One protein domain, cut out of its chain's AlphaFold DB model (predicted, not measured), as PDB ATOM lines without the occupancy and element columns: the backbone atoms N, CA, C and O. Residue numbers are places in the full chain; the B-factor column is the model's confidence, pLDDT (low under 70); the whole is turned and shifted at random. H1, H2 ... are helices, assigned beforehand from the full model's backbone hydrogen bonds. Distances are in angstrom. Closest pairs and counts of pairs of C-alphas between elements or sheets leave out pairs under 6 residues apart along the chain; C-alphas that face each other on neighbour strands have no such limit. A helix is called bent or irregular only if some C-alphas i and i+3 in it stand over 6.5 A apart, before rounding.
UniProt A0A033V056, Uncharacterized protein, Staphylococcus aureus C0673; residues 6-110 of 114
ATOM      1  N   ASN A   6     138.879  89.984  61.647       58.12
ATOM      2  CA  ASN A   6     139.700  90.097  60.445       58.12
ATOM      3  C   ASN A   6     140.682  91.277  60.512       58.12
ATOM      4  O   ASN A   6     141.826  91.081  60.146       58.12
ATOM      5  N   ALA A   7     140.304  92.448  61.028       63.81
ATOM      6  CA  ALA A   7     141.174  93.625  61.115       63.81
ATOM      7  C   ALA A   7     142.260  93.519  62.202       63.81
ATOM      8  O   ALA A   7     143.312  94.149  62.085       63.81
ATOM      9  N   LEU A   8     142.024  92.730  63.256       73.25
ATOM     10  CA  LEU A   8     143.005  92.489  64.324       73.25
ATOM     11  C   LEU A   8     144.210  91.694  63.833       73.25
ATOM     12  O   LEU A   8     145.344  92.022  64.172       73.25
ATOM     13  N   TYR A   9     143.949  90.680  63.010       80.31
ATOM     14  CA  TYR A   9     144.977  89.768  62.522       80.31
ATOM     15  C   TYR A   9     145.322  89.990  61.043       80.31
ATOM     16  O   TYR A   9     146.285  89.408  60.572       80.31
ATOM     17  N   SER A  10     144.617  90.860  60.300       72.88
ATOM     18  CA  SER A  10     144.796  91.054  58.841       72.88
ATOM     19  C   SER A  10     146.189  91.494  58.409       72.88
ATOM     20  O   SER A  10     146.513  91.392  57.231       72.88
ATOM     21  N   LYS A  11     146.990  92.055  59.321       72.94
ATOM     22  CA  LYS A  11     148.378  92.443  59.027       72.94
ATOM     23  C   LYS A  11     149.338  91.249  59.056       72.94
ATOM     24  O   LYS A  11     150.476  91.384  58.620       72.94
ATOM     25  N   ASP A  12     148.886  90.110  59.567       73.44
ATOM     26  CA  ASP A  12     149.625  88.858  59.594       73.44
ATOM     27  C   ASP A  12     149.357  88.062  58.309       73.44
ATOM     28  O   ASP A  12     148.208  87.889  57.891       73.44
ATOM     29  N   LYS A  13     150.424  87.544  57.688       77.00
ATOM     30  CA  LYS A  13     150.337  86.684  56.497       77.00
ATOM     31  C   LYS A  13     149.468  85.447  56.760       77.00
ATOM     32  O   LYS A  13     148.826  84.957  55.835       77.00
ATOM     33  N   ASN A  14     149.414  84.993  58.015       84.56
ATOM     34  CA  ASN A  14     148.633  83.850  58.475       84.56
ATOM     35  C   ASN A  14     147.574  84.260  59.512       84.56
ATOM     36  O   ASN A  14     147.346  83.541  60.483       84.56
ATOM     37  N   ALA A  15     146.894  85.391  59.293       83.81
ATOM     38  CA  ALA A  15     145.872  85.966  60.178       83.81
ATOM     39  C   ALA A  15     144.926  84.947  60.845       83.81
ATOM     40  O   ALA A  15     144.620  85.055  62.033       83.81
ATOM     41  N   TYR A  16     144.462  83.953  60.082       84.38
ATOM     42  CA  TYR A  16     143.597  82.893  60.593       84.38
ATOM     43  C   TYR A  16     144.305  82.005  61.624       84.38
ATOM     44  O   TYR A  16     143.764  81.784  62.702       84.38
ATOM     45  N   THR A  17     145.517  81.533  61.329       87.00
ATOM     46  CA  THR A  17     146.321  80.725  62.257       87.00
ATOM     47  C   THR A  17     146.605  81.499  63.539       87.00
ATOM     48  O   THR A  17     146.346  80.991  64.626       87.00
ATOM     49  N   THR A  18     147.006  82.765  63.419       88.81
ATOM     50  CA  THR A  18     147.265  83.642  64.569       88.81
ATOM     51  C   THR A  18     146.018  83.815  65.439       88.81
ATOM     52  O   THR A  18     146.098  83.750  66.666       88.81
ATOM     53  N   PHE A  19     144.837  83.967  64.831       89.50
ATOM     54  CA  PHE A  19     143.574  83.961  65.569       89.50
ATOM     55  C   PHE A  19     143.332  82.624  66.284       89.50
ATOM     56  O   PHE A  19     142.977  82.619  67.466       89.50
ATOM     57  N   ILE A  20     143.519  81.496  65.590       89.00
ATOM     58  CA  ILE A  20     143.302  80.155  66.147       89.00
ATOM     59  C   ILE A  20     144.202  79.889  67.354       89.00
ATOM     60  O   ILE A  20     143.723  79.331  68.336       89.00
ATOM     61  N   GLU A  21     145.459  80.318  67.307       89.94
ATOM     62  CA  GLU A  21     146.440  80.086  68.369       89.94
ATOM     63  C   GLU A  21     146.271  81.044  69.557       89.94
ATOM     64  O   GLU A  21     146.440  80.636  70.707       89.94
ATOM     65  N   LEU A  22     145.910  82.310  69.313       90.19
ATOM     66  CA  LEU A  22     145.963  83.346  70.354       90.19
ATOM     67  C   LEU A  22     144.607  83.724  70.963       90.19
ATOM     68  O   LEU A  22     144.563  84.198  72.103       90.19
ATOM     69  N   ASP A  23     143.501  83.566  70.234       92.88
ATOM     70  CA  ASP A  23     142.230  84.194  70.632       92.88
ATOM     71  C   ASP A  23     140.977  83.341  70.414       92.88
ATOM     72  O   ASP A  23     139.955  83.554  71.075       92.88
ATOM     73  N   SER A  24     141.061  82.333  69.548       93.50
ATOM     74  CA  SER A  24     140.039  81.300  69.438       93.50
ATOM     75  C   SER A  24     140.007  80.441  70.705       93.50
ATOM     76  O   SER A  24     141.063  79.977  71.146       93.50
ATOM     77  N   PRO A  25     138.820  80.118  71.250       96.38
ATOM     78  CA  PRO A  25     138.687  79.112  72.303       96.38
ATOM     79  C   PRO A  25     139.290  77.748  71.930       96.38
ATOM     80  O   PRO A  25     139.679  76.981  72.801       96.38
ATOM     81  N   TYR A  26     139.441  77.455  70.634       95.25
ATOM     82  CA  TYR A  26     140.102  76.234  70.173       95.25
ATOM     83  C   TYR A  26     141.564  76.114  70.644       95.25
ATOM     84  O   TYR A  26     142.073  75.002  70.772       95.25
ATOM     85  N   SER A  27     142.226  77.236  70.953       95.06
ATOM     86  CA  SER A  27     143.625  77.255  71.405       95.06
ATOM     87  C   SER A  27     143.884  76.512  72.719       95.06
ATOM     88  O   SER A  27     145.041  76.218  73.034       95.06
ATOM     89  N   ILE A  28     142.840  76.169  73.481       97.25
ATOM     90  CA  ILE A  28     142.966  75.322  74.675       97.25
ATOM     91  C   ILE A  28     143.552  73.947  74.360       97.25
ATOM     92  O   ILE A  28     144.310  73.421  75.165       97.25
ATOM     93  N   ASN A  29     143.316  73.422  73.155       96.69
ATOM     94  CA  ASN A  29     143.852  72.129  72.721       96.69
ATOM     95  C   ASN A  29     145.379  72.130  72.541       96.69
ATOM     96  O   ASN A  29     145.982  71.065  72.455       96.69
ATOM     97  N   TYR A  30     146.010  73.309  72.486       95.75
ATOM     98  CA  TYR A  30     147.469  73.447  72.443       95.75
ATOM     99  C   TYR A  30     148.099  73.544  73.839       95.75
ATOM    100  O   TYR A  30     149.323  73.581  73.963       95.75
ATOM    101  N   LEU A  31     147.285  73.612  74.894       96.38
ATOM    102  CA  LEU A  31     147.754  73.628  76.272       96.38
ATOM    103  C   LEU A  31     147.851  72.177  76.789       96.38
ATOM    104  O   LEU A  31     146.903  71.420  76.581       96.38
ATOM    105  N   PRO A  32     148.942  71.761  77.465       97.88
ATOM    106  CA  PRO A  32     149.016  70.443  78.104       97.88
ATOM    107  C   PRO A  32     147.842  70.206  79.057       97.88
ATOM    108  O   PRO A  32     147.357  71.158  79.675       97.88
ATOM    109  N   ILE A  33     147.395  68.957  79.190       97.75
ATOM    110  CA  ILE A  33     146.156  68.629  79.911       97.75
ATOM    111  C   ILE A  33     146.192  69.092  81.372       97.75
ATOM    112  O   ILE A  33     145.234  69.697  81.842       97.75
ATOM    113  N   GLU A  34     147.332  68.952  82.047       97.88
ATOM    114  CA  GLU A  34     147.510  69.363  83.444       97.88
ATOM    115  C   GLU A  34     147.333  70.882  83.598       97.88
ATOM    116  O   GLU A  34     146.732  71.380  84.549       97.88
ATOM    117  N   LYS A  35     147.812  71.641  82.606       98.31
ATOM    118  CA  LYS A  35     147.638  73.094  82.552       98.31
ATOM    119  C   LYS A  35     146.196  73.481  82.215       98.31
ATOM    120  O   LYS A  35     145.697  74.462  82.766       98.31
ATOM    121  N   GLN A  36     145.504  72.729  81.357       98.44
ATOM    122  CA  GLN A  36     144.071  72.951  81.112       98.44
ATOM    123  C   GLN A  36     143.267  72.780  82.404       98.44
ATOM    124  O   GLN A  36     142.493  73.665  82.765       98.44
ATOM    125  N   GLU A  37     143.496  71.684  83.130       98.12
ATOM    126  CA  GLU A  37     142.828  71.389  84.400       98.12
ATOM    127  C   GLU A  37     143.082  72.481  85.439       98.12
ATOM    128  O   GLU A  37     142.142  72.957  86.074       98.12
ATOM    129  N   GLN A  38     144.325  72.948  85.562       98.19
ATOM    130  CA  GLN A  38     144.686  74.024  86.483       98.19
ATOM    131  C   GLN A  38     143.997  75.353  86.141       98.19
ATOM    132  O   GLN A  38     143.502  76.044  87.036       98.19
ATOM    133  N   LEU A  39     143.911  75.702  84.854       98.50
ATOM    134  CA  LEU A  39     143.202  76.900  84.406       98.50
ATOM    135  C   LEU A  39     141.687  76.794  84.658       98.50
ATOM    136  O   LEU A  39     141.068  77.749  85.133       98.50
ATOM    137  N   ILE A  40     141.088  75.634  84.381       98.44
ATOM    138  CA  ILE A  40     139.662  75.370  84.627       98.44
ATOM    139  C   ILE A  40     139.366  75.393  86.131       98.44
ATOM    140  O   ILE A  40     138.381  75.999  86.556       98.44
ATOM    141  N   LEU A  41     140.234  74.799  86.953       97.69
ATOM    142  CA  LEU A  41     140.124  74.825  88.408       97.69
ATOM    143  C   LEU A  41     140.194  76.260  88.935       97.69
ATOM    144  O   LEU A  41     139.360  76.648  89.754       97.69
ATOM    145  N   TRP A  42     141.119  77.080  88.431       98.00
ATOM    146  CA  TRP A  42     141.169  78.499  88.777       98.00
ATOM    147  C   TRP A  42     139.856  79.211  88.415       98.00
ATOM    148  O   TRP A  42     139.270  79.875  89.270       98.00
ATOM    149  N   CYS A  43     139.330  78.983  87.205       98.06
ATOM    150  CA  CYS A  43     138.043  79.538  86.770       98.06
ATOM    151  C   CYS A  43     136.871  79.078  87.656       98.06
ATOM    152  O   CYS A  43     135.958  79.860  87.908       98.06
ATOM    153  N   SER A  44     136.899  77.848  88.184       97.62
ATOM    154  CA  SER A  44     135.839  77.298  89.050       97.62
ATOM    155  C   SER A  44     135.701  78.002  90.410       97.62
ATOM    156  O   SER A  44     134.652  77.916  91.058       97.62
ATOM    157  N   ASN A  45     136.727  78.749  90.833       96.88
ATOM    158  CA  ASN A  45     136.674  79.572  92.044       96.88
ATOM    159  C   ASN A  45     135.882  80.874  91.841       96.88
ATOM    160  O   ASN A  45     135.418  81.478  92.812       96.88
ATOM    161  N   LEU A  46     135.674  81.292  90.590       97.94
ATOM    162  CA  LEU A  46     134.817  82.423  90.254       97.94
ATOM    163  C   LEU A  46     133.340  82.053  90.438       97.94
ATOM    164  O   LEU A  46     132.947  80.887  90.371       97.94
ATOM    165  N   LYS A  47     132.485  83.054  90.671       98.12
ATOM    166  CA  LYS A  47     131.042  82.841  90.880       98.12
ATOM    167  C   LYS A  47     130.211  83.533  89.808       98.12
ATOM    168  O   LYS A  47     130.460  84.708  89.540       98.12
ATOM    169  N   PRO A  48     129.205  82.863  89.219       98.19
ATOM    170  CA  PRO A  48     128.342  83.490  88.232       98.19
ATOM    171  C   PRO A  48     127.356  84.474  88.878       98.19
ATOM    172  O   PRO A  48     126.935  84.305  90.022       98.19
ATOM    173  N   ILE A  49     126.949  85.486  88.117       98.31
ATOM    174  CA  ILE A  49     125.875  86.440  88.433       98.31
ATOM    175  C   ILE A  49     124.891  86.531  87.255       98.31
ATOM    176  O   ILE A  49     125.088  85.903  86.213       98.31
ATOM    177  N   LYS A  50     123.787  87.273  87.422       97.50
ATOM    178  CA  LYS A  50     122.774  87.444  86.362       97.50
ATOM    179  C   LYS A  50     123.208  88.422  85.264       97.50
ATOM    180  O   LYS A  50     122.857  88.208  84.110       97.50
ATOM    181  N   SER A  51     123.923  89.487  85.626       97.75
ATOM    182  CA  SER A  51     124.444  90.494  84.694       97.75
ATOM    183  C   SER A  51     125.845  90.135  84.193       97.75
ATOM    184  O   SER A  51     126.472  89.211  84.702       97.75
ATOM    185  N   PHE A  52     126.354  90.877  83.213       98.31
ATOM    186  CA  PHE A  52     127.735  90.754  82.741       98.31
ATOM    187  C   PHE A  52     128.642  91.749  83.463       98.31
ATOM    188  O   PHE A  52     128.258  92.899  83.696       98.31
ATOM    189  N   ASN A  53     129.842  91.310  83.842       97.12
ATOM    190  CA  ASN A  53     130.809  92.174  84.503       97.12
ATOM    191  C   ASN A  53     131.662  92.916  83.473       97.12
ATOM    192  O   ASN A  53     132.516  92.324  82.824       97.12
ATOM    193  N   GLN A  54     131.446  94.228  83.382       96.81
ATOM    194  CA  GLN A  54     132.151  95.131  82.467       96.81
ATOM    195  C   GLN A  54     133.511  95.618  82.991       96.81
ATOM    196  O   GLN A  54     134.214  96.347  82.299       96.81
ATOM    197  N   LYS A  55     133.882  95.275  84.233       96.69
ATOM    198  CA  LYS A  55     135.153  95.700  84.846       96.69
ATOM    199  C   LYS A  55     136.316  94.799  84.453       96.69
ATOM    200  O   LYS A  55     137.445  95.272  84.379       96.69
ATOM    201  N   HIS A  56     136.036  93.522  84.191       95.94
ATOM    202  CA  HIS A  56     137.045  92.525  83.840       95.94
ATOM    203  C   HIS A  56     136.666  91.832  82.540       95.94
ATOM    204  O   HIS A  56     135.745  91.019  82.493       95.94
ATOM    205  N   SER A  57     137.406  92.147  81.483       97.44
ATOM    206  CA  SER A  57     137.335  91.397  80.232       97.44
ATOM    207  C   SER A  57     138.182  90.123  80.304       97.44
ATOM    208  O   SER A  57     139.007  89.972  81.206       97.44
ATOM    209  N   SER A  58     138.048  89.233  79.321       97.69
ATOM    210  CA  SER A  58     138.883  88.036  79.184       97.69
ATOM    211  C   SER A  58     140.377  88.374  79.228       97.69
ATOM    212  O   SER A  58     141.142  87.706  79.909       97.69
ATOM    213  N   TYR A  59     140.798  89.481  78.613       96.50
ATOM    214  CA  TYR A  59     142.193  89.915  78.668       96.50
ATOM    215  C   TYR A  59     142.626  90.347  80.077       96.50
ATOM    216  O   TYR A  59     143.739  90.053  80.501       96.50
ATOM    217  N   GLY A  60     141.745  91.014  80.828       96.81
ATOM    218  CA  GLY A  60     142.020  91.372  82.222       96.81
ATOM    219  C   GLY A  60     142.114  90.140  83.122       96.81
ATOM    220  O   GLY A  60     143.074  89.987  83.870       96.81
ATOM    221  N   LEU A  61     141.161  89.218  82.990       97.94
ATOM    222  CA  LEU A  61     141.131  87.961  83.743       97.94
ATOM    223  C   LEU A  61     142.303  87.031  83.397       97.94
ATOM    224  O   LEU A  61     142.774  86.302  84.264       97.94
ATOM    225  N   LYS A  62     142.806  87.092  82.161       97.50
ATOM    226  CA  LYS A  62     144.009  86.379  81.717       97.50
ATOM    227  C   LYS A  62     145.211  86.809  82.555       97.50
ATOM    228  O   LYS A  62     145.890  85.967  83.129       97.50
ATOM    229  N   HIS A  63     145.437  88.119  82.658       96.50
ATOM    230  CA  HIS A  63     146.481  88.676  83.524       96.50
ATOM    231  C   HIS A  63     146.223  88.346  85.000       96.50
ATOM    232  O   HIS A  63     147.166  88.050  85.724       96.50
ATOM    233  N   LEU A  64     144.946  88.328  85.403       97.06
ATOM    234  CA  LEU A  64     144.403  87.692  86.613       97.06
ATOM    235  C   LEU A  64     145.116  86.392  86.987       97.06
ATOM    236  O   LEU A  64     145.782  86.253  88.014       97.06
ATOM    237  N   PHE A  65     144.918  85.423  86.106       97.69
ATOM    238  CA  PHE A  65     145.436  84.080  86.250       97.69
ATOM    239  C   PHE A  65     146.963  84.051  86.231       97.69
ATOM    240  O   PHE A  65     147.558  83.440  87.115       97.69
ATOM    241  N   GLU A  66     147.592  84.732  85.270       97.19
ATOM    242  CA  GLU A  66     149.050  84.732  85.086       97.19
ATOM    243  C   GLU A  66     149.823  85.204  86.321       97.19
ATOM    244  O   GLU A  66     150.899  84.678  86.585       97.19
ATOM    245  N   HIS A  67     149.263  86.138  87.099       95.75
ATOM    246  CA  HIS A  67     149.869  86.654  88.333       95.75
ATOM    247  C   HIS A  67     149.379  85.949  89.610       95.75
ATOM    248  O   HIS A  67     149.698  86.381  90.717       95.75
ATOM    249  N   SER A  68     148.570  84.893  89.503       94.81
ATOM    250  CA  SER A  68     148.135  84.126  90.675       94.81
ATOM    251  C   SER A  68     149.247  83.211  91.210       94.81
ATOM    252  O   SER A  68     150.227  82.946  90.519       94.81
ATOM    253  N   GLU A  69     149.094  82.697  92.436       89.69
ATOM    254  CA  GLU A  69     150.082  81.847  93.142       89.69
ATOM    255  C   GLU A  69     150.549  80.621  92.328       89.69
ATOM    256  O   GLU A  69     151.667  80.132  92.494       89.69
ATOM    257  N   HIS A  70     149.713  80.155  91.399       90.75
ATOM    258  CA  HIS A  70     150.024  79.077  90.459       90.75
ATOM    259  C   HIS A  70     149.743  79.500  89.009       90.75
ATOM    260  O   HIS A  70     149.383  78.687  88.162       90.75
ATOM    261  N   GLY A  71     149.849  80.791  88.718       95.50
ATOM    262  CA  GLY A  71     149.666  81.326  87.382       95.50
ATOM    263  C   GLY A  71     150.743  80.852  86.415       95.50
ATOM    264  O   GLY A  71     151.887  80.591  86.785       95.50
ATOM    265  N   PHE A  72     150.382  80.760  85.141       97.62
ATOM    266  CA  PHE A  72     151.337  80.622  84.047       97.62
ATOM    267  C   PHE A  72     150.783  81.312  82.803       97.62
ATOM    268  O   PHE A  72     149.583  81.567  82.714       97.62
ATOM    269  N   TYR A  73     151.655  81.598  81.836       97.31
ATOM    270  CA  TYR A  73     151.253  82.253  80.593       97.31
ATOM    271  C   TYR A  73     150.207  81.439  79.825       97.31
ATOM    272  O   TYR A  73     150.423  80.258  79.536       97.31
ATOM    273  N   ILE A  74     149.118  82.100  79.443       98.12
ATOM    274  CA  ILE A  74     148.060  81.538  78.600       98.12
ATOM    275  C   ILE A  74     147.687  82.534  77.510       98.12
ATOM    276  O   ILE A  74     147.985  83.721  77.592       98.12
ATOM    277  N   THR A  75     146.997  82.090  76.472       97.50
ATOM    278  CA  THR A  75     146.437  83.008  75.476       97.50
ATOM    279  C   THR A  75     145.049  83.497  75.903       97.50
ATOM    280  O   THR A  75     144.408  82.935  76.797       97.50
ATOM    281  N   ASN A  76     144.551  84.565  75.270       97.25
ATOM    282  CA  ASN A  76     143.196  85.055  75.546       97.25
ATOM    283  C   ASN A  76     142.143  84.001  75.149       97.25
ATOM    284  O   ASN A  76     141.136  83.837  75.836       97.25
ATOM    285  N   GLY A  77     142.409  83.250  74.075       97.19
ATOM    286  CA  GLY A  77     141.584  82.128  73.627       97.19
ATOM    287  C   GLY A  77     141.492  81.000  74.657       97.19
ATOM    288  O   GLY A  77     140.392  80.542  74.962       97.19
ATOM    289  N   GLN A  78     142.618  80.615  75.261       98.62
ATOM    290  CA  GLN A  78     142.664  79.569  76.289       98.62
ATOM    291  C   GLN A  78     141.819  79.930  77.516       98.62
ATOM    292  O   GLN A  78     141.040  79.104  77.991       98.62
ATOM    293  N   LEU A  79     141.889  81.182  77.985       98.62
ATOM    294  CA  LEU A  79     141.019  81.634  79.072       98.62
ATOM    295  C   LEU A  79     139.537  81.609  78.675       98.62
ATOM    296  O   LEU A  79     138.703  81.137  79.449       98.62
ATOM    297  N   LYS A  80     139.192  82.119  77.483       98.44
ATOM    298  CA  LYS A  80     137.801  82.105  76.998       98.44
ATOM    299  C   LYS A  80     137.234  80.688  77.012       98.44
ATOM    300  O   LYS A  80     136.108  80.495  77.464       98.44
ATOM    301  N   ALA A  81     138.016  79.715  76.545       98.44
ATOM    302  CA  ALA A  81     137.637  78.310  76.550       98.44
ATOM    303  C   ALA A  81     137.396  77.781  77.967       98.44
ATOM    304  O   ALA A  81     136.335  77.217  78.222       98.44
ATOM    305  N   ALA A  82     138.318  78.030  78.901       98.62
ATOM    306  CA  ALA A  82     138.166  77.587  80.284       98.62
ATOM    307  C   ALA A  82     136.900  78.162  80.944       98.62
ATOM    308  O   ALA A  82     136.129  77.417  81.546       98.62
ATOM    309  N   LEU A  83     136.613  79.455  80.752       98.56
ATOM    310  CA  LEU A  83     135.395  80.087  81.275       98.56
ATOM    311  C   LEU A  83     134.110  79.504  80.658       98.56
ATOM    312  O   LEU A  83     133.124  79.317  81.376       98.56
ATOM    313  N   ILE A  84     134.117  79.167  79.362       98.50
ATOM    314  CA  ILE A  84     133.007  78.438  78.724       98.50
ATOM    315  C   ILE A  84     132.833  77.059  79.367       98.50
ATOM    316  O   ILE A  84     131.716  76.689  79.724       98.50
ATOM    317  N   MET A  85     133.924  76.309  79.544       98.25
ATOM    318  CA  MET A  85     133.900  74.959  80.123       98.25
ATOM    319  C   MET A  85     133.424  74.957  81.583       98.25
ATOM    320  O   MET A  85     132.780  74.006  82.012       98.25
ATOM    321  N   THR A  86     133.666  76.037  82.334       98.19
ATOM    322  CA  THR A  86     133.126  76.242  83.692       98.19
ATOM    323  C   THR A  86     131.649  76.685  83.703       98.19
ATOM    324  O   THR A  86     131.026  76.747  84.761       98.19
ATOM    325  N   GLY A  87     131.048  76.969  82.542       98.12
ATOM    326  CA  GLY A  87     129.624  77.291  82.410       98.12
ATOM    327  C   GLY A  87     129.279  78.781  82.489       98.12
ATOM    328  O   GLY A  87     128.110  79.129  82.686       98.12
ATOM    329  N   PHE A  88     130.257  79.680  82.333       98.62
ATOM    330  CA  PHE A  88     129.979  81.114  82.257       98.62
ATOM    331  C   PHE A  88     129.344  81.498  80.915       98.62
ATOM    332  O   PHE A  88     129.666  80.965  79.854       98.62
ATOM    333  N   LYS A  89     128.439  82.475  80.967       98.44
ATOM    334  CA  LYS A  89     127.788  83.074  79.801       98.44
ATOM    335  C   LYS A  89     128.609  84.247  79.293       98.44
ATOM    336  O   LYS A  89     129.158  85.010  80.089       98.44
ATOM    337  N   ILE A  90     128.617  84.414  77.978       97.94
ATOM    338  CA  ILE A  90     129.336  85.475  77.273       97.94
ATOM    339  C   ILE A  90     128.341  86.560  76.872       97.94
ATOM    340  O   ILE A  90     127.243  86.247  76.413       97.94
ATOM    341  N   GLU A  91     128.722  87.823  77.032       97.12
ATOM    342  CA  GLU A  91     127.894  88.950  76.598       97.12
ATOM    343  C   GLU A  91     127.869  89.090  75.071       97.12
ATOM    344  O   GLU A  91     126.807  89.235  74.471       97.12
ATOM    345  N   ASN A  92     129.048  89.057  74.441       93.88
ATOM    346  CA  ASN A  92     129.201  89.235  73.002       93.88
ATOM    347  C   ASN A  92     130.465  88.520  72.483       93.88
ATOM    348  O   ASN A  92     131.584  88.876  72.854       93.88
ATOM    349  N   ILE A  93     130.277  87.530  71.605       91.12
ATOM    350  CA  ILE A  93     131.346  86.685  71.037       91.12
ATOM    351  C   ILE A  93     132.116  87.333  69.871       91.12
ATOM    352  O   ILE A  93     133.176  86.830  69.466       91.12
ATOM    353  N   ASP A  94     131.600  88.438  69.330       88.31
ATOM    354  CA  ASP A  94     132.196  89.165  68.203       88.31
ATOM    355  C   ASP A  94     133.293  90.136  68.652       88.31
ATOM    356  O   ASP A  94     134.090  90.607  67.840       88.31
ATOM    357  N   LEU A  95     133.372  90.412  69.956       89.94
ATOM    358  CA  LEU A  95     134.441  91.211  70.543       89.94
ATOM    359  C   LEU A  95     135.742  90.407  70.648       89.94
ATOM    360  O   LEU A  95     135.732  89.187  70.800       89.94
ATOM    361  N   LEU A  96     136.878  91.107  70.630       90.06
ATOM    362  CA  LEU A  96     138.175  90.505  70.952       90.06
ATOM    363  C   LEU A  96     138.245  90.125  72.435       90.06
ATOM    364  O   LEU A  96     138.577  88.999  72.778       90.06
ATOM    365  N   ASN A  97     137.914  91.059  73.322       94.06
ATOM    366  CA  ASN A  97     137.958  90.843  74.762       94.06
ATOM    367  C   ASN A  97     136.532  90.626  75.258       94.06
ATOM    368  O   ASN A  97     135.705  91.532  75.167       94.06
ATOM    369  N   TRP A  98     136.233  89.415  75.722       96.75
ATOM    370  CA  TRP A  98     134.875  89.031  76.110       96.75
ATOM    371  C   TRP A  98     134.582  89.429  77.547       96.75
ATOM    372  O   TRP A  98     135.449  89.307  78.409       96.75
ATOM    373  N   HIS A  99     133.349  89.843  77.810       98.25
ATOM    374  CA  HIS A  99     132.827  89.947  79.165       98.25
ATOM    375  C   HIS A  99     131.950  88.742  79.468       98.25
ATOM    376  O   HIS A  99     131.217  88.240  78.609       98.25
ATOM    377  N   PHE A 100     132.037  88.295  80.714       98.62
ATOM    378  CA  PHE A 100     131.314  87.140  81.216       98.62
ATOM    379  C   PHE A 100     130.439  87.540  82.397       98.62
ATOM    380  O   PHE A 100     130.637  88.580  83.033       98.62
ATOM    381  N   ASN A 101     129.469  86.694  82.728       98.56
ATOM    382  CA  ASN A 101     128.591  86.890  83.877       98.56
ATOM    383  C   ASN A 101     129.273  86.528  85.212       98.56
ATOM    384  O   ASN A 101     128.752  85.733  85.986       98.56
ATOM    385  N   ILE A 102     130.450  87.095  85.485       98.56
ATOM    386  CA  ILE A 102     131.294  86.786  86.650       98.56
ATOM    387  C   ILE A 102     131.094  87.821  87.763       98.56
ATOM    388  O   ILE A 102     131.121  89.024  87.531       98.56
ATOM    389  N   SER A 103     130.957  87.374  89.008       98.25
ATOM    390  CA  SER A 103     130.873  88.242  90.183       98.25
ATOM    391  C   SER A 103     132.175  89.009  90.411       98.25
ATOM    392  O   SER A 103     133.218  88.402  90.657       98.25
ATOM    393  N   GLU A 104     132.098  90.340  90.455       97.81
ATOM    394  CA  GLU A 104     133.215  91.206  90.860       97.81
ATOM    395  C   GLU A 104     133.791  90.810  92.226       97.81
ATOM    396  O   GLU A 104     135.002  90.818  92.421       97.81
ATOM    397  N   ASN A 105     132.930  90.418  93.170       96.94
ATOM    398  CA  ASN A 105     133.371  90.003  94.501       96.94
ATOM    399  C   ASN A 105     134.188  88.708  94.447       96.94
ATOM    400  O   ASN A 105     135.141  88.568  95.206       96.94
ATOM    401  N   SER A 106     133.850  87.782  93.540       97.12
ATOM    402  CA  SER A 106     134.637  86.556  93.365       97.12
ATOM    403  C   SER A 106     135.996  86.827  92.724       97.12
ATOM    404  O   SER A 106     136.971  86.211  93.132       97.12
ATOM    405  N   VAL A 107     136.086  87.803  91.809       97.06
ATOM    406  CA  VAL A 107     137.366  88.222  91.214       97.06
ATOM    407  C   VAL A 107     138.275  88.843  92.276       97.06
ATOM    408  O   VAL A 107     139.432  88.459  92.391       97.06
ATOM    409  N   LYS A 108     137.745  89.747  93.109       94.12
ATOM    410  CA  LYS A 108     138.502  90.372  94.211       94.12
ATOM    411  C   LYS A 108     138.947  89.391  95.295       94.12
ATOM    412  O   LYS A 108     139.883  89.688  96.026       94.12
ATOM    413  N   GLY A 109     138.245  88.267  95.432       92.00
ATOM    414  CA  GLY A 109     138.576  87.209  96.385       92.00
ATOM    415  C   GLY A 109     139.658  86.243  95.898       92.00
ATOM    416  O   GLY A 109     140.062  85.372  96.667       92.00
ATOM    417  N   LEU A 110     140.116  86.359  94.646       91.31
ATOM    418  CA  LEU A 110     141.211  85.543  94.132       91.31
ATOM    419  C   LEU A 110     142.532  85.929  94.806       91.31
ATOM    420  O   LEU A 110     142.837  87.107  94.981       91.31
TER     421      LEU A 110
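This is residues 6 to 110 of the 114 residues of an uncharacterized protein of Staphylococcus aureus C0673 (UniProt A0A033V056). The longest helix, H4, and the helices H3 and H5 pack crosswise on H6, which lies in the middle of the body. H2 meets H6 with its last residues and leads out to little H1 at one end of the long axis, while small H7 is at the other end, and the two long links, residues 45 to 57 and 86 to 103, loop largely past the side of H6 away from H3 and H4. The printed part has 105 residues with seven named helices, H1 to H7 in order along the chain, and no named strand; the class is all helix. The whole is compact, with a radius of gyration of the C-alphas of 13.5 A and spans of 42 by 30 by 21 A.

H4, residues 33 to 44, is 16.3 A long and begins at C-alpha 33 at (146.156, 68.629, 79.911). H6, residues 76 to 85, is 14.5 A long, and H5, residues 58 to 66, 12.2 A. H3, residues 25 to 30, and H2, residues 15 to 22, are each 10.5 A long. H3 is neither bent nor irregular, but only just: C-alphas 25 and 28 are 6.2 A apart. H1, residues 6 to 9, begins at (139.700, 90.097, 60.445); H7, residues 104 to 108, ends at (138.502, 90.372, 94.211).

H4 touches H6, the closest C-alphas being those of Ile 40 and Ala 82, 5.1 A apart; the steep tilt of 68 degrees, the same way, is only just short of about perpendicular. H6 is the hub, touching four helices. H3 touches it about perpendicular at 78 degrees, closest at the C-alphas of Pro 25 and Gly 77, 4.4 A. H5 touches it about perpendicular at 89 degrees, closest at Tyr 59 and Asn 76, C-alphas 5.9 A apart. H2 touches it at a steep tilt of 60 degrees, closest at Leu 22 and Gly 77, C-alphas 5.6 A apart. H1 and H2 touch only at the corner, with the C-alphas of Tyr 9 and Ala 15 4.6 A apart. H7 touches no helix, and is only just apart from H5, closest at 8.4 A. Every O i to N i+4 pair is within hydrogen-bond range in H2, H4, H5, H6 and H7; H3 has 0 of 2 but 3 of 3 O i to N i+3 pairs, and H1 is too short for an i+4 pair.

The two C-alphas farthest apart, those of Lys 13 and Asn 105, are 41.8 A apart. The printed part has no cut. The links H4 to H5, 13 residues, and H6 to H7, 18 residues, are long. The mean pLDDT of the printed part is 94.0, and residues 6 to 7 are under 70.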